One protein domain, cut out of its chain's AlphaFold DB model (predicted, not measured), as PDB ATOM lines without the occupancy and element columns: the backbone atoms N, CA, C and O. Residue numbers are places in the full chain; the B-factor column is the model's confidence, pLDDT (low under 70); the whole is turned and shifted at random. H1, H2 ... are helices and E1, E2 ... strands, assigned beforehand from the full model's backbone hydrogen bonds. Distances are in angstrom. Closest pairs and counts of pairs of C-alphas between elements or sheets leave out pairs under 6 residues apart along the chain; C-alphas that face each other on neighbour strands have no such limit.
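AT A GLANCE: This is residues 158 to 298 of the 303 residues of the protein "Non-ribosomal peptide synthetase/polyketide synthetase" of Pseudomonas amygdali pv. aesculi (UniProt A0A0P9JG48). A small parallel sheet of three strands, E1, E2 and E3, has one helix over each face, H4 on one and H5 on the other. Away from this layered part lies a splayed pair of long helices, H2 and H3, crossed at a steep angle, with short H1 by the last turn of H3; residues 192 to 199, of which 192 and 193 belong to H2, stick out. The printed part has 141 residues, with five named helices and three named strands in the order E1 H1 H2 H3 E2 H4 E3 H5; the sheet's order is E1 E2 E3, and the class is mostly helix. The whole is only just loose, close to compact, with a radius of gyration of the C-alphas of 17.4 A and spans of 50 by 35 by 26 A.

IN THESE COORDINATES: In the sheet, E1 is residues 158 to 160, beginning at C-alpha 158 (2.593, -34.265, 23.064). E2, residues 235 to 240, and E3, residues 268 to 274, are each 16.8 A long. H4 is residues 254 to 264, 15.6 A, and H5 is residues 286 to 297, 16.9 A, ending at C-alpha 297 (0.575, -23.711, 23.812). H1 is residues 168 to 171, H2 residues 176 to 193, 26.3 A, and H3 residues 202 to 222, 30.4 A, beginning at C-alpha 202 (20.878, -55.022, -2.792).

HOW THE PARTS SIT: E1 and E2 are parallel at 9 degrees, with N 159 and O 236 at 2.9 A. E2 and E3 are parallel at 15 degrees, with N 237 and O 270 at 2.9 A and N 274 and O 239 at 2.8 A. H4 is on the sheet at a height of 9.9 A, over E2 and E3; the closest C-alphas of H4 and E3 are those of Gln 262 and Leu 268, 6.5 A. H5 is on the opposite face, at a height of 9.8 A over E2. Both helices run along the strands. Two strand-helix-strand units, parallel neighbour strands with helices between, are E1, H1 H2 H3, E2 and E2, H4, E3, the latter with a right-handed crossover. H1, H2 and H3 are not on the sheet. H2, with residues 176 to 184 alone, touches H3, opposite ways at a steep tilt of 46 degrees; their closest C-alphas are those of Gln 180 and Ile 212, 6.5 A. H1 only just touches H3, with 3 pairs of C-alphas within 8 A, the closest those of Gly 168 and Met 222, 5.6 A. Every O i to N i+4 pair is within hydrogen-bond range in H3, H4 and H5; in H2 it is 13 of 14, and H1 is too short for such a pair.

THE WHOLE: The two C-alphas farthest apart are those of Ser 198 and Asp 232, 52.2 A. The printed part has no cut. The links H3 to E2, E2 to H4 and E3 to H5 are long. The mean pLDDT of the printed part is 80.3; residues 189 to 204, 246 to 249 and 251 are under 70.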
ATOM      1  N   TYR A 158       3.577 -34.023  24.119       90.62
ATOM      2  CA  TYR A 158       2.593 -34.265  23.064       90.62
ATOM      3  C   TYR A 158       2.743 -35.699  22.576       90.62
ATOM      4  O   TYR A 158       3.801 -36.096  22.098       90.62
ATOM      5  N   LEU A 159       1.679 -36.480  22.720       92.00
ATOM      6  CA  LEU A 159       1.609 -37.860  22.268       92.00
ATOM      7  C   LEU A 159       0.726 -37.923  21.025       92.00
ATOM      8  O   LEU A 159      -0.456 -37.584  21.089       92.00
ATOM      9  N   ILE A 160       1.303 -38.347  19.904       93.38
ATOM     10  CA  ILE A 160       0.606 -38.481  18.622       93.38
ATOM     11  C   ILE A 160       0.467 -39.968  18.320       93.38
ATOM     12  O   ILE A 160       1.456 -40.640  18.051       93.38
ATOM     13  N   ASP A 161      -0.762 -40.459  18.421       89.12
ATOM     14  CA  ASP A 161      -1.177 -41.843  18.189       89.12
ATOM     15  C   ASP A 161      -0.246 -42.910  18.804       89.12
ATOM     16  O   ASP A 161       0.182 -43.837  18.111       89.12
ATOM     17  N   PRO A 162       0.126 -42.793  20.097       86.81
ATOM     18  CA  PRO A 162       0.980 -43.790  20.715       86.81
ATOM     19  C   PRO A 162       0.206 -45.107  20.911       86.81
ATOM     20  O   PRO A 162      -1.017 -45.095  21.102       86.81
ATOM     21  N   PRO A 163       0.898 -46.259  20.940       80.50
ATOM     22  CA  PRO A 163       0.257 -47.521  21.276       80.50
ATOM     23  C   PRO A 163      -0.309 -47.507  22.700       80.50
ATOM     24  O   PRO A 163       0.037 -46.643  23.503       80.50
ATOM     25  N   ALA A 164      -1.153 -48.479  23.060       82.81
ATOM     26  CA  ALA A 164      -1.532 -48.634  24.465       82.81
ATOM     27  C   ALA A 164      -0.270 -48.758  25.351       82.81
ATOM     28  O   ALA A 164       0.692 -49.418  24.944       82.81
ATOM     29  N   PRO A 165      -0.236 -48.165  26.557       83.75
ATOM     30  CA  PRO A 165       0.965 -48.200  27.394       83.75
ATOM     31  C   PRO A 165       1.413 -49.607  27.812       83.75
ATOM     32  O   PRO A 165       2.562 -49.820  28.192       83.75
ATOM     33  N   ASP A 166       0.497 -50.570  27.752       79.81
ATOM     34  CA  ASP A 166       0.695 -51.990  28.016       79.81
ATOM     35  C   ASP A 166       0.631 -52.856  26.744       79.81
ATOM     36  O   ASP A 166       0.551 -54.085  26.835       79.81
ATOM     37  N   ALA A 167       0.731 -52.245  25.556       78.75
ATOM     38  CA  ALA A 167       0.636 -52.924  24.261       78.75
ATOM     39  C   ALA A 167       1.723 -53.984  24.025       78.75
ATOM     40  O   ALA A 167       1.587 -54.773  23.094       78.75
ATOM     41  N   GLY A 168       2.777 -54.046  24.848       78.06
ATOM     42  CA  GLY A 168       3.879 -55.004  24.705       78.06
ATOM     43  C   GLY A 168       3.411 -56.455  24.529       78.06
ATOM     44  O   GLY A 168       3.914 -57.157  23.655       78.06
ATOM     45  N   THR A 169       2.371 -56.883  25.254       77.19
ATOM     46  CA  THR A 169       1.811 -58.243  25.141       77.19
ATOM     47  C   THR A 169       1.107 -58.499  23.803       77.19
ATOM     48  O   THR A 169       1.093 -59.628  23.314       77.19
ATOM     49  N   GLU A 170       0.478 -57.477  23.222       77.06
ATOM     50  CA  GLU A 170      -0.175 -57.566  21.914       77.06
ATOM     51  C   GLU A 170       0.855 -57.487  20.784       77.06
ATOM     52  O   GLU A 170       0.826 -58.317  19.877       77.06
ATOM     53  N   LEU A 171       1.805 -56.552  20.881       76.88
ATOM     54  CA  LEU A 171       2.898 -56.375  19.924       76.88
ATOM     55  C   LEU A 171       3.788 -57.622  19.838       76.88
ATOM     56  O   LEU A 171       4.194 -58.003  18.746       76.88
ATOM     57  N   ALA A 172       4.005 -58.328  20.952       77.56
ATOM     58  CA  ALA A 172       4.748 -59.589  20.978       77.56
ATOM     59  C   ALA A 172       4.095 -60.725  20.162       77.56
ATOM     60  O   ALA A 172       4.739 -61.741  19.906       77.56
ATOM     61  N   ARG A 173       2.822 -60.592  19.760       79.75
ATOM     62  CA  ARG A 173       2.129 -61.574  18.904       79.75
ATOM     63  C   ARG A 173       2.350 -61.328  17.415       79.75
ATOM     64  O   ARG A 173       1.923 -62.154  16.613       79.75
ATOM     65  N   ILE A 174       2.951 -60.199  17.044       79.50
ATOM     66  CA  ILE A 174       3.270 -59.883  15.655       79.50
ATOM     67  C   ILE A 174       4.493 -60.717  15.261       79.50
ATOM     68  O   ILE A 174       5.581 -60.535  15.805       79.50
ATOM     69  N   ASP A 175       4.300 -61.650  14.331       81.25
ATOM     70  CA  ASP A 175       5.372 -62.495  13.812       81.25
ATOM     71  C   ASP A 175       6.208 -61.787  12.732       81.25
ATOM     72  O   ASP A 175       5.850 -60.731  12.204       81.25
ATOM     73  N   GLU A 176       7.360 -62.376  12.411       81.81
ATOM     74  CA  GLU A 176       8.288 -61.843  11.409       81.81
ATOM     75  C   GLU A 176       7.635 -61.648  10.040       81.81
ATOM     76  O   GLU A 176       7.866 -60.629   9.391       81.81
ATOM     77  N   GLU A 177       6.780 -62.584   9.624       81.88
ATOM     78  CA  GLU A 177       6.092 -62.505   8.339       81.88
ATOM     79  C   GLU A 177       5.200 -61.261   8.282       81.88
ATOM     80  O   GLU A 177       5.214 -60.518   7.295       81.88
ATOM     81  N   ARG A 178       4.464 -60.974   9.360       80.81
ATOM     82  CA  ARG A 178       3.623 -59.784   9.438       80.81
ATOM     83  C   ARG A 178       4.445 -58.499   9.442       80.81
ATOM     84  O   ARG A 178       4.071 -57.563   8.734       80.81
ATOM     85  N   ILE A 179       5.560 -58.454  10.175       80.69
ATOM     86  CA  ILE A 179       6.495 -57.311  10.176       80.69
ATOM     87  C   ILE A 179       7.023 -57.063   8.756       80.69
ATOM     88  O   ILE A 179       6.977 -55.940   8.249       80.69
ATOM     89  N   GLN A 180       7.473 -58.124   8.086       81.25
ATOM     90  CA  GLN A 180       8.003 -58.068   6.731       81.25
ATOM     91  C   GLN A 180       6.949 -57.575   5.732       81.25
ATOM     92  O   GLN A 180       7.248 -56.712   4.907       81.25
ATOM     93  N   GLN A 181       5.710 -58.067   5.819       81.56
ATOM     94  CA  GLN A 181       4.607 -57.627   4.960       81.56
ATOM     95  C   GLN A 181       4.304 -56.131   5.114       81.56
ATOM     96  O   GLN A 181       4.053 -55.465   4.108       81.56
ATOM     97  N   VAL A 182       4.323 -55.605   6.345       80.19
ATOM     98  CA  VAL A 182       4.118 -54.172   6.605       80.19
ATOM     99  C   VAL A 182       5.241 -53.370   5.954       80.19
ATOM    100  O   VAL A 182       4.965 -52.540   5.090       80.19
ATOM    101  N   PHE A 183       6.506 -53.669   6.268       80.75
ATOM    102  CA  PHE A 183       7.621 -52.894   5.724       80.75
ATOM    103  C   PHE A 183       7.737 -52.992   4.201       80.75
ATOM    104  O   PHE A 183       7.961 -51.974   3.558       80.75
ATOM    105  N   GLN A 184       7.542 -54.169   3.597       78.06
ATOM    106  CA  GLN A 184       7.573 -54.311   2.135       78.06
ATOM    107  C   GLN A 184       6.513 -53.450   1.450       78.06
ATOM    108  O   GLN A 184       6.786 -52.837   0.417       78.06
ATOM    109  N   ARG A 185       5.306 -53.389   2.021       75.81
ATOM    110  CA  ARG A 185       4.222 -52.570   1.476       75.81
ATOM    111  C   ARG A 185       4.511 -51.087   1.636       75.81
ATOM    112  O   ARG A 185       4.399 -50.375   0.643       75.81
ATOM    113  N   GLU A 186       4.956 -50.648   2.810       77.19
ATOM    114  CA  GLU A 186       5.377 -49.258   3.041       77.19
ATOM    115  C   GLU A 186       6.465 -48.833   2.049       77.19
ATOM    116  O   GLU A 186       6.356 -47.800   1.388       77.19
ATOM    117  N   PHE A 187       7.470 -49.689   1.864       74.06
ATOM    118  CA  PHE A 187       8.551 -49.467   0.911       74.06
ATOM    119  C   PHE A 187       8.033 -49.389  -0.531       74.06
ATOM    120  O   PHE A 187       8.417 -48.500  -1.289       74.06
ATOM    121  N   SER A 188       7.125 -50.294  -0.912       70.94
ATOM    122  CA  SER A 188       6.528 -50.307  -2.252       70.94
ATOM    123  C   SER A 188       5.636 -49.096  -2.523       70.94
ATOM    124  O   SER A 188       5.670 -48.559  -3.627       70.94
ATOM    125  N   ALA A 189       4.872 -48.638  -1.528       69.62
ATOM    126  CA  ALA A 189       3.978 -47.495  -1.652       69.62
ATOM    127  C   ALA A 189       4.779 -46.206  -1.859       69.62
ATOM    128  O   ALA A 189       4.435 -45.398  -2.720       69.62
ATOM    129  N   ARG A 190       5.898 -46.059  -1.138       66.81
ATOM    130  CA  ARG A 190       6.819 -44.926  -1.290       66.81
ATOM    131  C   ARG A 190       7.582 -44.969  -2.613       66.81
ATOM    132  O   ARG A 190       7.609 -43.973  -3.328       66.81
ATOM    133  N   ARG A 191       8.102 -46.131  -3.024       64.62
ATOM    134  CA  ARG A 191       8.741 -46.264  -4.345       64.62
ATOM    135  C   ARG A 191       7.785 -46.078  -5.519       64.62
ATOM    136  O   ARG A 191       8.211 -45.605  -6.561       64.62
ATOM    137  N   ALA A 192       6.508 -46.430  -5.394       59.88
ATOM    138  CA  ALA A 192       5.544 -46.201  -6.470       59.88
ATOM    139  C   ALA A 192       5.353 -44.700  -6.782       59.88
ATOM    140  O   ALA A 192       5.044 -44.351  -7.921       59.88
ATOM    141  N   LEU A 193       5.578 -43.817  -5.798       54.19
ATOM    142  CA  LEU A 193       5.616 -42.360  -5.986       54.19
ATOM    143  C   LEU A 193       6.927 -41.920  -6.669       54.19
ATOM    144  O   LEU A 193       6.916 -41.071  -7.566       54.19
ATOM    145  N   ASN A 194       8.041 -42.572  -6.330       52.28
ATOM    146  CA  ASN A 194       9.355 -42.359  -6.934       52.28
ATOM    147  C   ASN A 194       9.515 -43.220  -8.201       52.28
ATOM    148  O   ASN A 194      10.133 -44.274  -8.205       52.28
ATOM    149  N   THR A 195       8.959 -42.750  -9.321       47.56
ATOM    150  CA  THR A 195       8.976 -43.397 -10.661       47.56
ATOM    151  C   THR A 195      10.364 -43.692 -11.280       47.56
ATOM    152  O   THR A 195      10.448 -43.972 -12.475       47.56
ATOM    153  N   ALA A 196      11.452 -43.653 -10.515       45.84
ATOM    154  CA  ALA A 196      12.796 -44.020 -10.944       45.84
ATOM    155  C   ALA A 196      13.344 -45.129 -10.026       45.84
ATOM    156  O   ALA A 196      13.387 -44.941  -8.820       45.84
ATOM    157  N   ALA A 197      13.757 -46.250 -10.638       45.38
ATOM    158  CA  ALA A 197      14.451 -47.428 -10.078       45.38
ATOM    159  C   ALA A 197      13.600 -48.712  -9.966       45.38
ATOM    160  O   ALA A 197      13.241 -49.216  -8.900       45.38
ATOM    161  N   SER A 198      13.335 -49.312 -11.129       45.47
ATOM    162  CA  SER A 198      12.835 -50.679 -11.271       45.47
ATOM    163  C   SER A 198      13.962 -51.707 -11.105       45.47
ATOM    164  O   SER A 198      14.318 -52.382 -12.059       45.47
ATOM    165  N   THR A 199      14.514 -51.817  -9.901       49.12
ATOM    166  CA  THR A 199      15.164 -53.012  -9.332       49.12
ATOM    167  C   THR A 199      15.427 -52.684  -7.870       49.12
ATOM    168  O   THR A 199      15.951 -51.616  -7.574       49.12
ATOM    169  N   ALA A 200      15.046 -53.547  -6.929       53.84
ATOM    170  CA  ALA A 200      15.500 -53.360  -5.559       53.84
ATOM    171  C   ALA A 200      17.026 -53.493  -5.522       53.84
ATOM    172  O   ALA A 200      17.533 -54.596  -5.703       53.84
ATOM    173  N   SER A 201      17.728 -52.374  -5.320       60.91
ATOM    174  CA  SER A 201      19.153 -52.374  -4.988       60.91
ATOM    175  C   SER A 201      19.397 -53.352  -3.831       60.91
ATOM    176  O   SER A 201      18.559 -53.484  -2.924       60.91
ATOM    177  N   GLU A 202      20.508 -54.090  -3.867       64.38
ATOM    178  CA  GLU A 202      20.878 -55.022  -2.792       64.38
ATOM    179  C   GLU A 202      20.928 -54.303  -1.432       64.38
ATOM    180  O   GLU A 202      20.562 -54.882  -0.406       64.38
ATOM    181  N   ASP A 203      21.271 -53.013  -1.435       62.75
ATOM    182  CA  ASP A 203      21.313 -52.164  -0.248       62.75
ATOM    183  C   ASP A 203      19.921 -51.867   0.317       62.75
ATOM    184  O   ASP A 203      19.729 -51.941   1.529       62.75
ATOM    185  N   ALA A 204      18.917 -51.646  -0.536       67.56
ATOM    186  CA  ALA A 204      17.530 -51.492  -0.097       67.56
ATOM    187  C   ALA A 204      16.999 -52.777   0.563       67.56
ATOM    188  O   ALA A 204      16.293 -52.723   1.571       67.56
ATOM    189  N   SER A 205      17.381 -53.941   0.030       70.31
ATOM    190  CA  SER A 205      17.014 -55.240   0.605       70.31
ATOM    191  C   SER A 205      17.713 -55.482   1.949       70.31
ATOM    192  O   SER A 205      17.082 -55.927   2.908       70.31
ATOM    193  N   ARG A 206      19.002 -55.133   2.057       72.06
ATOM    194  CA  ARG A 206      19.769 -55.218   3.310       72.06
ATOM    195  C   ARG A 206      19.235 -54.253   4.373       72.06
ATOM    196  O   ARG A 206      19.142 -54.621   5.545       72.06
ATOM    197  N   TYR A 207      18.850 -53.044   3.971       71.12
ATOM    198  CA  TYR A 207      18.232 -52.057   4.852       71.12
ATOM    199  C   TYR A 207      16.873 -52.538   5.368       71.12
ATOM    200  O   TYR A 207      16.634 -52.503   6.573       71.12
ATOM    201  N   LEU A 208      16.022 -53.085   4.493       75.25
ATOM    202  CA  LEU A 208      14.750 -53.689   4.893       75.25
ATOM    203  C   LEU A 208      14.954 -54.813   5.919       75.25
ATOM    204  O   LEU A 208      14.282 -54.828   6.949       75.25
ATOM    205  N   GLN A 209      15.908 -55.716   5.680       77.69
ATOM    206  CA  GLN A 209      16.218 -56.779   6.636       77.69
ATOM    207  C   GLN A 209      16.694 -56.213   7.980       77.69
ATOM    208  O   GLN A 209      16.298 -56.699   9.039       77.69
ATOM    209  N   SER A 210      17.504 -55.155   7.943       75.50
ATOM    210  CA  SER A 210      17.980 -54.470   9.146       75.50
ATOM    211  C   SER A 210      16.823 -53.848   9.934       75.50
ATOM    212  O   SER A 210      16.774 -53.995  11.152       75.50
ATOM    213  N   LEU A 211      15.853 -53.222   9.258       77.81
ATOM    214  CA  LEU A 211      14.646 -52.681   9.893       77.81
ATOM    215  C   LEU A 211      13.800 -53.769  10.557       77.81
ATOM    216  O   LEU A 211      13.322 -53.559  11.671       77.81
ATOM    217  N   ILE A 212      13.639 -54.930   9.913       79.69
ATOM    218  CA  ILE A 212      12.891 -56.064  10.473       79.69
ATOM    219  C   ILE A 212      13.553 -56.541  11.771       79.69
ATOM    220  O   ILE A 212      12.883 -56.624  12.800       79.69
ATOM    221  N   VAL A 213      14.870 -56.768  11.754       78.19
ATOM    222  CA  VAL A 213      15.625 -57.209  12.941       78.19
ATOM    223  C   VAL A 213      15.570 -56.161  14.057       78.19
ATOM    224  O   VAL A 213      15.318 -56.497  15.214       78.19
ATOM    225  N   CYS A 214      15.754 -54.879  13.732       75.31
ATOM    226  CA  CYS A 214      15.632 -53.793  14.708       75.31
ATOM    227  C   CYS A 214      14.222 -53.724  15.309       75.31
ATOM    228  O   CYS A 214      14.079 -53.580  16.521       75.31
ATOM    229  N   CYS A 215      13.182 -53.872  14.487       78.44
ATOM    230  CA  CYS A 215      11.796 -53.902  14.943       78.44
ATOM    231  C   CYS A 215      11.556 -55.065  15.915       78.44
ATOM    232  O   CYS A 215      11.024 -54.844  17.001       78.44
ATOM    233  N   GLN A 216      12.023 -56.273  15.584       80.56
ATOM    234  CA  GLN A 216      11.927 -57.446  16.458       80.56
ATOM    235  C   GLN A 216      12.623 -57.217  17.806       80.56
ATOM    236  O   GLN A 216      12.027 -57.464  18.854       80.56
ATOM    237  N   ASN A 217      13.852 -56.693  17.791       78.12
ATOM    238  CA  ASN A 217      14.606 -56.407  19.012       78.12
ATOM    239  C   ASN A 217      13.909 -55.350  19.878       78.12
ATOM    240  O   ASN A 217      13.780 -55.529  21.091       78.12
ATOM    241  N   ASN A 218      13.402 -54.282  19.258       74.25
ATOM    242  CA  ASN A 218      12.659 -53.239  19.956       74.25
ATOM    243  C   ASN A 218      11.386 -53.810  20.591       74.25
ATOM    244  O   ASN A 218      11.160 -53.609  21.783       74.25
ATOM    245  N   MET A 219      10.587 -54.578  19.843       78.94
ATOM    246  CA  MET A 219       9.374 -55.207  20.376       78.94
ATOM    247  C   MET A 219       9.679 -56.169  21.526       78.94
ATOM    248  O   MET A 219       8.999 -56.118  22.550       78.94
ATOM    249  N   ALA A 220      10.728 -56.988  21.407       79.38
ATOM    250  CA  ALA A 220      11.154 -57.890  22.475       79.38
ATOM    251  C   ALA A 220      11.567 -57.123  23.743       79.38
ATOM    252  O   ALA A 220      11.187 -57.512  24.845       79.38
ATOM    253  N   SER A 221      12.287 -56.005  23.598       75.06
ATOM    254  CA  SER A 221      12.694 -55.166  24.734       75.06
ATOM    255  C   SER A 221      11.518 -54.474  25.438       75.06
ATOM    256  O   SER A 221      11.582 -54.215  26.639       75.06
ATOM    257  N   MET A 222      10.433 -54.203  24.706       73.12
ATOM    258  CA  MET A 222       9.247 -53.512  25.218       73.12
ATOM    259  C   MET A 222       8.148 -54.458  25.721       73.12
ATOM    260  O   MET A 222       7.190 -53.979  26.324       73.12
ATOM    261  N   ALA A 223       8.261 -55.776  25.506       79.12
ATOM    262  CA  ALA A 223       7.191 -56.744  25.783       79.12
ATOM    263  C   ALA A 223       6.647 -56.640  27.223       79.12
ATOM    264  O   ALA A 223       5.439 -56.479  27.442       79.12
ATOM    265  N   ASP A 224       7.558 -56.629  28.197       77.62
ATOM    266  CA  ASP A 224       7.239 -56.519  29.625       77.62
ATOM    267  C   ASP A 224       7.432 -55.100  30.173       77.62
ATOM    268  O   ASP A 224       7.182 -54.842  31.353       77.62
ATOM    269  N   HIS A 225       7.869 -54.155  29.334       79.06
ATOM    270  CA  HIS A 225       8.071 -52.785  29.774       79.06
ATOM    271  C   HIS A 225       6.724 -52.142  30.105       79.06
ATOM    272  O   HIS A 225       5.746 -52.262  29.361       79.06
ATOM    273  N   ARG A 226       6.672 -51.451  31.243       75.88
ATOM    274  CA  ARG A 226       5.551 -50.598  31.624       75.88
ATOM    275  C   ARG A 226       6.116 -49.238  32.014       75.88
ATOM    276  O   ARG A 226       6.966 -49.191  32.907       75.88
ATOM    277  N   PRO A 227       5.687 -48.152  31.353       82.69
ATOM    278  CA  PRO A 227       6.141 -46.820  31.715       82.69
ATOM    279  C   PRO A 227       5.692 -46.479  33.141       82.69
ATOM    280  O   PRO A 227       4.631 -46.909  33.598       82.69
ATOM    281  N   ALA A 228       6.514 -45.711  33.853       84.75
ATOM    282  CA  ALA A 228       6.151 -45.181  35.162       84.75
ATOM    283  C   ALA A 228       5.106 -44.061  35.024       84.75
ATOM    284  O   ALA A 228       5.019 -43.401  33.986       84.75
ATOM    285  N   GLN A 229       4.337 -43.819  36.087       90.25
ATOM    286  CA  GLN A 229       3.450 -42.657  36.139       90.25
ATOM    287  C   GLN A 229       4.256 -41.355  36.106       90.25
ATOM    288  O   GLN A 229       5.294 -41.240  36.760       90.25
ATOM    289  N   LEU A 230       3.725 -40.360  35.402       88.44
ATOM    290  CA  LEU A 230       4.277 -39.013  35.320       88.44
ATOM    291  C   LEU A 230       3.287 -38.027  35.971       88.44
ATOM    292  O   LEU A 230       2.452 -37.437  35.281       88.44
ATOM    293  N   PRO A 231       3.327 -37.866  37.309       87.69
ATOM    294  CA  PRO A 231       2.272 -37.184  38.065       87.69
ATOM    295  C   PRO A 231       2.186 -35.678  37.804       87.69
ATOM    296  O   PRO A 231       1.113 -35.104  37.973       87.69
ATOM    297  N   ASP A 232       3.284 -35.053  37.376       87.12
ATOM    298  CA  ASP A 232       3.385 -33.600  37.181       87.12
ATOM    299  C   ASP A 232       3.487 -33.197  35.698       87.12
ATOM    300  O   ASP A 232       3.443 -32.011  35.359       87.12
ATOM    301  N   THR A 233       3.596 -34.172  34.789       87.94
ATOM    302  CA  THR A 233       3.794 -33.919  33.359       87.94
ATOM    303  C   THR A 233       2.481 -33.554  32.689       87.94
ATOM    304  O   THR A 233       1.599 -34.389  32.484       87.94
ATOM    305  N   LYS A 234       2.370 -32.291  32.280       90.75
ATOM    306  CA  LYS A 234       1.259 -31.830  31.447       90.75
ATOM    307  C   LYS A 234       1.374 -32.452  30.065       90.75
ATOM    308  O   LYS A 234       2.369 -32.229  29.374       90.75
ATOM    309  N   ALA A 235       0.340 -33.181  29.664       92.00
ATOM    310  CA  ALA A 235       0.341 -33.897  28.398       92.00
ATOM    311  C   ALA A 235      -0.889 -33.586  27.544       92.00
ATOM    312  O   ALA A 235      -1.970 -33.312  28.066       92.00
ATOM    313  N   ARG A 236      -0.746 -33.672  26.224       94.06
ATOM    314  CA  ARG A 236      -1.862 -33.778  25.278       94.06
ATOM    315  C   ARG A 236      -1.703 -35.050  24.465       94.06
ATOM    316  O   ARG A 236      -0.598 -35.378  24.046       94.06
ATOM    317  N   LEU A 237      -2.812 -35.738  24.240       94.00
ATOM    318  CA  LEU A 237      -2.863 -36.993  23.508       94.00
ATOM    319  C   LEU A 237      -3.776 -36.836  22.292       94.00
ATOM    320  O   LEU A 237      -4.920 -36.411  22.435       94.00
ATOM    321  N   PHE A 238      -3.279 -37.191  21.114       94.81
ATOM    322  CA  PHE A 238      -4.031 -37.271  19.864       94.81
ATOM    323  C   PHE A 238      -4.105 -38.739  19.448       94.81
ATOM    324  O   PHE A 238      -3.085 -39.416  19.496       94.81
ATOM    325  N   ILE A 239      -5.282 -39.247  19.079       91.50
ATOM    326  CA  ILE A 239      -5.481 -40.673  18.761       91.50
ATOM    327  C   ILE A 239      -6.237 -40.806  17.445       91.50
ATOM    328  O   ILE A 239      -7.291 -40.192  17.275       91.50
ATOM    329  N   ALA A 240      -5.728 -41.638  16.543       91.25
ATOM    330  CA  ALA A 240      -6.406 -42.014  15.314       91.25
ATOM    331  C   ALA A 240      -7.536 -43.016  15.619       91.25
ATOM    332  O   ALA A 240      -7.312 -44.062  16.227       91.25
ATOM    333  N   THR A 241      -8.776 -42.717  15.222       88.62
ATOM    334  CA  THR A 241      -9.927 -43.586  15.535       88.62
ATOM    335  C   THR A 241     -10.227 -44.637  14.473       88.62
ATOM    336  O   THR A 241     -11.024 -45.544  14.725       88.62
ATOM    337  N   ARG A 242      -9.649 -44.524  13.275       86.00
ATOM    338  CA  ARG A 242      -9.811 -45.525  12.216       86.00
ATOM    339  C   ARG A 242      -8.702 -46.572  12.334       86.00
ATOM    340  O   ARG A 242      -7.547 -46.213  12.551       86.00
ATOM    341  N   PRO A 243      -9.026 -47.867  12.179       77.81
ATOM    342  CA  PRO A 243      -8.010 -48.907  12.198       77.81
ATOM    343  C   PRO A 243      -7.016 -48.654  11.071       77.81
ATOM    344  O   PRO A 243      -7.407 -48.278   9.962       77.81
ATOM    345  N   ASN A 244      -5.736 -48.901  11.337       73.94
ATOM    346  CA  ASN A 244      -4.768 -48.862  10.255       73.94
ATOM    347  C   ASN A 244      -5.041 -49.999   9.246       73.94
ATOM    348  O   ASN A 244      -5.665 -51.011   9.594       73.94
ATOM    349  N   PRO A 245      -4.549 -49.877   7.999       70.75
ATOM    350  CA  PRO A 245      -4.759 -50.875   6.945       70.75
ATOM    351  C   PRO A 245      -4.265 -52.290   7.293       70.75
ATOM    352  O   PRO A 245      -4.586 -53.254   6.597       70.75
ATOM    353  N   TYR A 246      -3.481 -52.423   8.363       69.38
ATOM    354  CA  TYR A 246      -2.825 -53.652   8.796       69.38
ATOM    355  C   TYR A 246      -3.509 -54.302  10.005       69.38
ATOM    356  O   TYR A 246      -3.085 -55.376  10.436       69.38
ATOM    357  N   GLY A 247      -4.583 -53.698  10.522       66.62
ATOM    358  CA  GLY A 247      -5.377 -54.221  11.631       66.62
ATOM    359  C   GLY A 247      -4.712 -54.115  13.006       66.62
ATOM    360  O   GLY A 247      -5.299 -54.590  13.980       66.62
ATOM    361  N   VAL A 248      -3.534 -53.492  13.120       66.50
ATOM    362  CA  VAL A 248      -2.902 -53.239  14.427       66.50
ATOM    363  C   VAL A 248      -3.729 -52.186  15.166       66.50
ATOM    364  O   VAL A 248      -4.163 -51.204  14.564       66.50
ATOM    365  N   GLY A 249      -4.018 -52.428  16.446       64.31
ATOM    366  CA  GLY A 249      -4.877 -51.564  17.259       64.31
ATOM    367  C   GLY A 249      -6.379 -51.679  16.966       64.31
ATOM    368  O   GLY A 249      -7.183 -51.032  17.627       64.31
ATOM    369  N   SER A 250      -6.803 -52.546  16.037       70.00
ATOM    370  CA  SER A 250      -8.234 -52.755  15.734       70.00
ATOM    371  C   SER A 250      -9.041 -53.320  16.911       70.00
ATOM    372  O   SER A 250     -10.257 -53.140  16.976       70.00
ATOM    373  N   ALA A 251      -8.370 -53.982  17.858       68.31
ATOM    374  CA  ALA A 251      -8.969 -54.487  19.088       68.31
ATOM    375  C   ALA A 251      -9.036 -53.432  20.210       68.31
ATOM    376  O   ALA A 251      -9.650 -53.686  21.252       68.31
ATOM    377  N   TRP A 252      -8.417 -52.259  20.033       72.38
ATOM    378  CA  TRP A 252      -8.338 -51.249  21.083       72.38
ATOM    379  C   TRP A 252      -9.671 -50.535  21.244       72.38
ATOM    380  O   TRP A 252     -10.125 -49.767  20.396       72.38
ATOM    381  N   ARG A 253     -10.301 -50.755  22.397       80.50
ATOM    382  CA  ARG A 253     -11.454 -49.958  22.801       80.50
ATOM    383  C   ARG A 253     -10.952 -48.609  23.290       80.50
ATOM    384  O   ARG A 253     -10.229 -48.543  24.278       80.50
ATOM    385  N   MET A 254     -11.401 -47.533  22.646       80.88
ATOM    386  CA  MET A 254     -10.990 -46.164  22.985       80.88
ATOM    387  C   MET A 254     -11.161 -45.830  24.472       80.88
ATOM    388  O   MET A 254     -10.298 -45.189  25.058       80.88
ATOM    389  N   ALA A 255     -12.225 -46.325  25.113       84.25
ATOM    390  CA  ALA A 255     -12.452 -46.115  26.543       84.25
ATOM    391  C   ALA A 255     -11.389 -46.777  27.441       84.25
ATOM    392  O   ALA A 255     -11.064 -46.246  28.502       84.25
ATOM    393  N   ASP A 256     -10.851 -47.929  27.035       86.06
ATOM    394  CA  ASP A 256      -9.797 -48.615  27.786       86.06
ATOM    395  C   ASP A 256      -8.440 -47.951  27.541       86.06
ATOM    396  O   ASP A 256      -7.708 -47.709  28.496       86.06
ATOM    397  N   LEU A 257      -8.161 -47.564  26.292       85.81
ATOM    398  CA  LEU A 257      -6.962 -46.809  25.924       85.81
ATOM    399  C   LEU A 257      -6.896 -45.465  26.663       85.81
ATOM    400  O   LEU A 257      -5.866 -45.117  27.234       85.81
ATOM    401  N   GLN A 258      -8.017 -44.739  26.716       86.50
ATOM    402  CA  GLN A 258      -8.136 -43.498  27.476       86.50
ATOM    403  C   GLN A 258      -7.848 -43.717  28.962       86.50
ATOM    404  O   GLN A 258      -7.118 -42.929  29.557       86.50
ATOM    405  N   ARG A 259      -8.406 -44.774  29.567       89.25
ATOM    406  CA  ARG A 259      -8.176 -45.082  30.984       89.25
ATOM    407  C   ARG A 259      -6.702 -45.386  31.249       89.25
ATOM    408  O   ARG A 259      -6.126 -44.789  32.149       89.25
ATOM    409  N   ALA A 260      -6.090 -46.234  30.423       89.75
ATOM    410  CA  ALA A 260      -4.685 -46.607  30.557       89.75
ATOM    411  C   ALA A 260      -3.747 -45.390  30.470       89.75
ATOM    412  O   ALA A 260      -2.824 -45.257  31.272       89.75
ATOM    413  N   TRP A 261      -4.004 -44.466  29.539       91.88
ATOM    414  CA  TRP A 261      -3.226 -43.231  29.432       91.88
ATOM    415  C   TRP A 261      -3.482 -42.256  30.582       91.88
ATOM    416  O   TRP A 261      -2.535 -41.645  31.072       91.88
ATOM    417  N   GLN A 262      -4.726 -42.126  31.049       91.25
ATOM    418  CA  GLN A 262      -5.061 -41.271  32.191       91.25
ATOM    419  C   GLN A 262      -4.397 -41.755  33.489       91.25
ATOM    420  O   GLN A 262      -3.953 -40.931  34.287       91.25
ATOM    421  N   ASP A 263      -4.293 -43.073  33.682       92.50
ATOM    422  CA  ASP A 263      -3.630 -43.674  34.843       92.50
ATOM    423  C   ASP A 263      -2.120 -43.374  34.868       92.50
ATOM    424  O   ASP A 263      -1.529 -43.295  35.944       92.50
ATOM    425  N   LEU A 264      -1.487 -43.178  33.705       91.81
ATOM    426  CA  LEU A 264      -0.068 -42.812  33.596       91.81
ATOM    427  C   LEU A 264       0.188 -41.311  33.587       91.81
ATOM    428  O   LEU A 264       1.240 -40.869  34.048       91.81
ATOM    429  N   LEU A 265      -0.765 -40.537  33.069       93.31
ATOM    430  CA  LEU A 265      -0.679 -39.090  32.904       93.31
ATOM    431  C   LEU A 265      -1.831 -38.413  33.659       93.31
ATOM    432  O   LEU A 265      -2.791 -37.948  33.038       93.31
ATOM    433  N   PRO A 266      -1.755 -38.292  35.000       92.62
ATOM    434  CA  PRO A 266      -2.806 -37.642  35.782       92.62
ATOM    435  C   PRO A 266      -3.078 -36.190  35.357       92.62
ATOM    436  O   PRO A 266      -4.200 -35.713  35.504       92.62
ATOM    437  N   GLN A 267      -2.075 -35.503  34.793       92.75
ATOM    438  CA  GLN A 267      -2.158 -34.125  34.284       92.75
ATOM    439  C   GLN A 267      -2.425 -34.061  32.767       92.75
ATOM    440  O   GLN A 267      -2.002 -33.118  32.089       92.75
ATOM    441  N   LEU A 268      -3.113 -35.065  32.208       92.56
ATOM    442  CA  LEU A 268      -3.546 -35.057  30.811       92.56
ATOM    443  C   LEU A 268      -4.524 -33.894  30.564       92.56
ATOM    444  O   LEU A 268      -5.651 -33.887  31.053       92.56
ATOM    445  N   LEU A 269      -4.084 -32.902  29.789       92.25
ATOM    446  CA  LEU A 269      -4.841 -31.690  29.470       92.25
ATOM    447  C   LEU A 269      -5.967 -31.963  28.472       92.25
ATOM    448  O   LEU A 269      -7.033 -31.355  28.544       92.25
ATOM    449  N   SER A 270      -5.713 -32.841  27.500       92.50
ATOM    450  CA  SER A 270      -6.695 -33.215  26.485       92.50
ATOM    451  C   SER A 270      -6.377 -34.565  25.858       92.50
ATOM    452  O   SER A 270      -5.214 -34.850  25.577       92.50
ATOM    453  N   LEU A 271      -7.432 -35.318  25.547       91.62
ATOM    454  CA  LEU A 271      -7.411 -36.461  24.639       91.62
ATOM    455  C   LEU A 271      -8.277 -36.113  23.422       91.62
ATOM    456  O   LEU A 271      -9.471 -35.851  23.564       91.62
ATOM    457  N   GLN A 272      -7.661 -36.060  22.246       92.62
ATOM    458  CA  GLN A 272      -8.255 -35.644  20.978       92.62
ATOM    459  C   GLN A 272      -8.403 -36.871  20.062       92.62
ATOM    460  O   GLN A 272      -7.416 -37.296  19.458       92.62
ATOM    461  N   PRO A 273      -9.601 -37.470  19.960       91.12
ATOM    462  CA  PRO A 273      -9.870 -38.483  18.948       91.12
ATOM    463  C   PRO A 273     -10.005 -37.813  17.574       91.12
ATOM    464  O   PRO A 273     -10.804 -36.891  17.408       91.12
ATOM    465  N   LEU A 274      -9.237 -38.277  16.592       92.75
ATOM    466  CA  LEU A 274      -9.214 -37.751  15.228       92.75
ATOM    467  C   LEU A 274      -9.730 -38.818  14.258       92.75
ATOM    468  O   LEU A 274      -9.283 -39.965  14.309       92.75
ATOM    469  N   ASP A 275     -10.650 -38.438  13.362       92.00
ATOM    470  CA  ASP A 275     -11.264 -39.351  12.384       92.00
ATOM    471  C   ASP A 275     -10.309 -39.672  11.223       92.00
ATOM    472  O   ASP A 275     -10.463 -39.282  10.060       92.00
ATOM    473  N   THR A 276      -9.260 -40.399  11.567       91.56
ATOM    474  CA  THR A 276      -8.175 -40.812  10.694       91.56
ATOM    475  C   THR A 276      -7.589 -42.127  11.147       91.56
ATOM    476  O   THR A 276      -7.857 -42.571  12.259       91.56
ATOM    477  N   ASP A 277      -6.845 -42.774  10.258       88.56
ATOM    478  CA  ASP A 277      -5.917 -43.826  10.640       88.56
ATOM    479  C   ASP A 277      -4.559 -43.225  11.042       88.56
ATOM    480  O   ASP A 277      -4.338 -42.007  10.955       88.56
ATOM    481  N   HIS A 278      -3.655 -44.108  11.463       86.44
ATOM    482  CA  HIS A 278      -2.280 -43.798  11.853       86.44
ATOM    483  C   HIS A 278      -1.488 -43.021  10.787       86.44
ATOM    484  O   HIS A 278      -0.575 -42.272  11.114       86.44
ATOM    485  N   TYR A 279      -1.823 -43.169   9.503       85.88
ATOM    486  CA  TYR A 279      -1.119 -42.474   8.422       85.88
ATOM    487  C   TYR A 279      -1.686 -41.081   8.192       85.88
ATOM    488  O   TYR A 279      -0.942 -40.120   8.021       85.88
ATOM    489  N   GLY A 280      -3.008 -40.943   8.213       88.31
ATOM    490  CA  GLY A 280      -3.631 -39.648   8.006       88.31
ATOM    491  C   GLY A 280      -3.435 -38.692   9.185       88.31
ATOM    492  O   GLY A 280      -3.476 -37.486   8.962       88.31
ATOM    493  N   ILE A 281      -3.163 -39.174  10.410       91.69
ATOM    494  CA  ILE A 281      -2.913 -38.289  11.567       91.69
ATOM    495  C   ILE A 281      -1.660 -37.421  11.385       91.69
ATOM    496  O   ILE A 281      -1.631 -36.278  11.836       91.69
ATOM    497  N   VAL A 282      -0.654 -37.943  10.675       89.00
ATOM    498  CA  VAL A 282       0.595 -37.237  10.346       89.00
ATOM    499  C   VAL A 282       0.539 -36.532   8.986       89.00
ATOM    500  O   VAL A 282       1.536 -35.973   8.538       89.00
ATOM    501  N   ALA A 283      -0.625 -36.512   8.336       87.31
ATOM    502  CA  ALA A 283      -0.862 -35.802   7.084       87.31
ATOM    503  C   ALA A 283      -1.854 -34.646   7.279       87.31
ATOM    504  O   ALA A 283      -2.588 -34.571   8.268       87.31
ATOM    505  N   ALA A 284      -1.906 -33.723   6.315       83.31
ATOM    506  CA  ALA A 284      -2.962 -32.717   6.288       83.31
ATOM    507  C   ALA A 284      -4.346 -33.398   6.138       83.31
ATOM    508  O   ALA A 284      -4.475 -34.357   5.373       83.31
ATOM    509  N   PRO A 285      -5.393 -32.913   6.834       93.19
ATOM    510  CA  PRO A 285      -5.422 -31.690   7.646       93.19
ATOM    511  C   PRO A 285      -4.980 -31.883   9.111       93.19
ATOM    512  O   PRO A 285      -4.797 -30.903   9.828       93.19
ATOM    513  N   TRP A 286      -4.812 -33.118   9.581       93.88
ATOM    514  CA  TRP A 286      -4.619 -33.414  11.004       93.88
ATOM    515  C   TRP A 286      -3.263 -32.959  11.540       93.88
ATOM    516  O   TRP A 286      -3.210 -32.375  12.620       93.88
ATOM    517  N   ALA A 287      -2.193 -33.117  10.761       89.81
ATOM    518  CA  ALA A 287      -0.875 -32.600  11.121       89.81
ATOM    519  C   ALA A 287      -0.882 -31.071  11.312       89.81
ATOM    520  O   ALA A 287      -0.238 -30.564  12.227       89.81
ATOM    521  N   GLN A 288      -1.654 -30.343  10.494       89.19
ATOM    522  CA  GLN A 288      -1.800 -28.887  10.615       89.19
ATOM    523  C   GLN A 288      -2.533 -28.517  11.904       89.19
ATOM    524  O   GLN A 288      -2.052 -27.678  12.657       89.19
ATOM    525  N   LEU A 289      -3.635 -29.205  12.210       91.94
ATOM    526  CA  LEU A 289      -4.377 -29.015  13.458       91.94
ATOM    527  C   LEU A 289      -3.500 -29.281  14.692       91.94
ATOM    528  O   LEU A 289      -3.518 -28.505  15.647       91.94
ATOM    529  N   ILE A 290      -2.717 -30.364  14.680       91.44
ATOM    530  CA  ILE A 290      -1.799 -30.699  15.777       91.44
ATOM    531  C   ILE A 290      -0.735 -29.606  15.929       91.44
ATOM    532  O   ILE A 290      -0.505 -29.138  17.044       91.44
ATOM    533  N   ALA A 291      -0.129 -29.157  14.824       87.56
ATOM    534  CA  ALA A 291       0.860 -28.083  14.835       87.56
ATOM    535  C   ALA A 291       0.275 -26.764  15.367       87.56
ATOM    536  O   ALA A 291       0.886 -26.124  16.218       87.56
ATOM    537  N   GLU A 292      -0.934 -26.385  14.946       89.38
ATOM    538  CA  GLU A 292      -1.647 -25.211  15.466       89.38
ATOM    539  C   GLU A 292      -1.866 -25.303  16.981       89.38
ATOM    540  O   GLU A 292      -1.644 -24.328  17.700       89.38
ATOM    541  N   MET A 293      -2.252 -26.477  17.490       88.25
ATOM    542  CA  MET A 293      -2.433 -26.698  18.927       88.25
ATOM    543  C   MET A 293      -1.122 -26.641  19.716       88.25
ATOM    544  O   MET A 293      -1.112 -26.095  20.819       88.25
ATOM    545  N   ILE A 294      -0.037 -27.195  19.170       87.44
ATOM    546  CA  ILE A 294       1.301 -27.103  19.770       87.44
ATOM    547  C   ILE A 294       1.736 -25.636  19.825       87.44
ATOM    548  O   ILE A 294       2.119 -25.150  20.888       87.44
ATOM    549  N   ASN A 295       1.592 -24.908  18.717       84.44
ATOM    550  CA  ASN A 295       1.982 -23.504  18.611       84.44
ATOM    551  C   ASN A 295       1.161 -22.595  19.536       84.44
ATOM    552  O   ASN A 295       1.703 -21.662  20.118       84.44
ATOM    553  N   ALA A 296      -0.131 -22.876  19.729       85.75
ATOM    554  CA  ALA A 296      -0.979 -22.127  20.659       85.75
ATOM    555  C   ALA A 296      -0.586 -22.314  22.138       85.75
ATOM    556  O   ALA A 296      -0.905 -21.471  22.978       85.75
ATOM    557  N   ASP A 297       0.082 -23.420  22.467       82.69
ATOM    558  CA  ASP A 297       0.575 -23.711  23.812       82.69
ATOM    559  C   ASP A 297       1.966 -23.101  24.086       82.69
ATOM    560  O   ASP A 297       2.364 -23.023  25.261       82.69
ATOM    561  N   LEU A 298       2.680 -22.662  23.041       74.88
ATOM    562  CA  LEU A 298       3.940 -21.924  23.146       74.88
ATOM    563  C   LEU A 298       3.669 -20.466  23.573       74.88
ATOM    564  O   LEU A 298       2.695 -19.848  23.133       74.88
TER     565      LEU A 298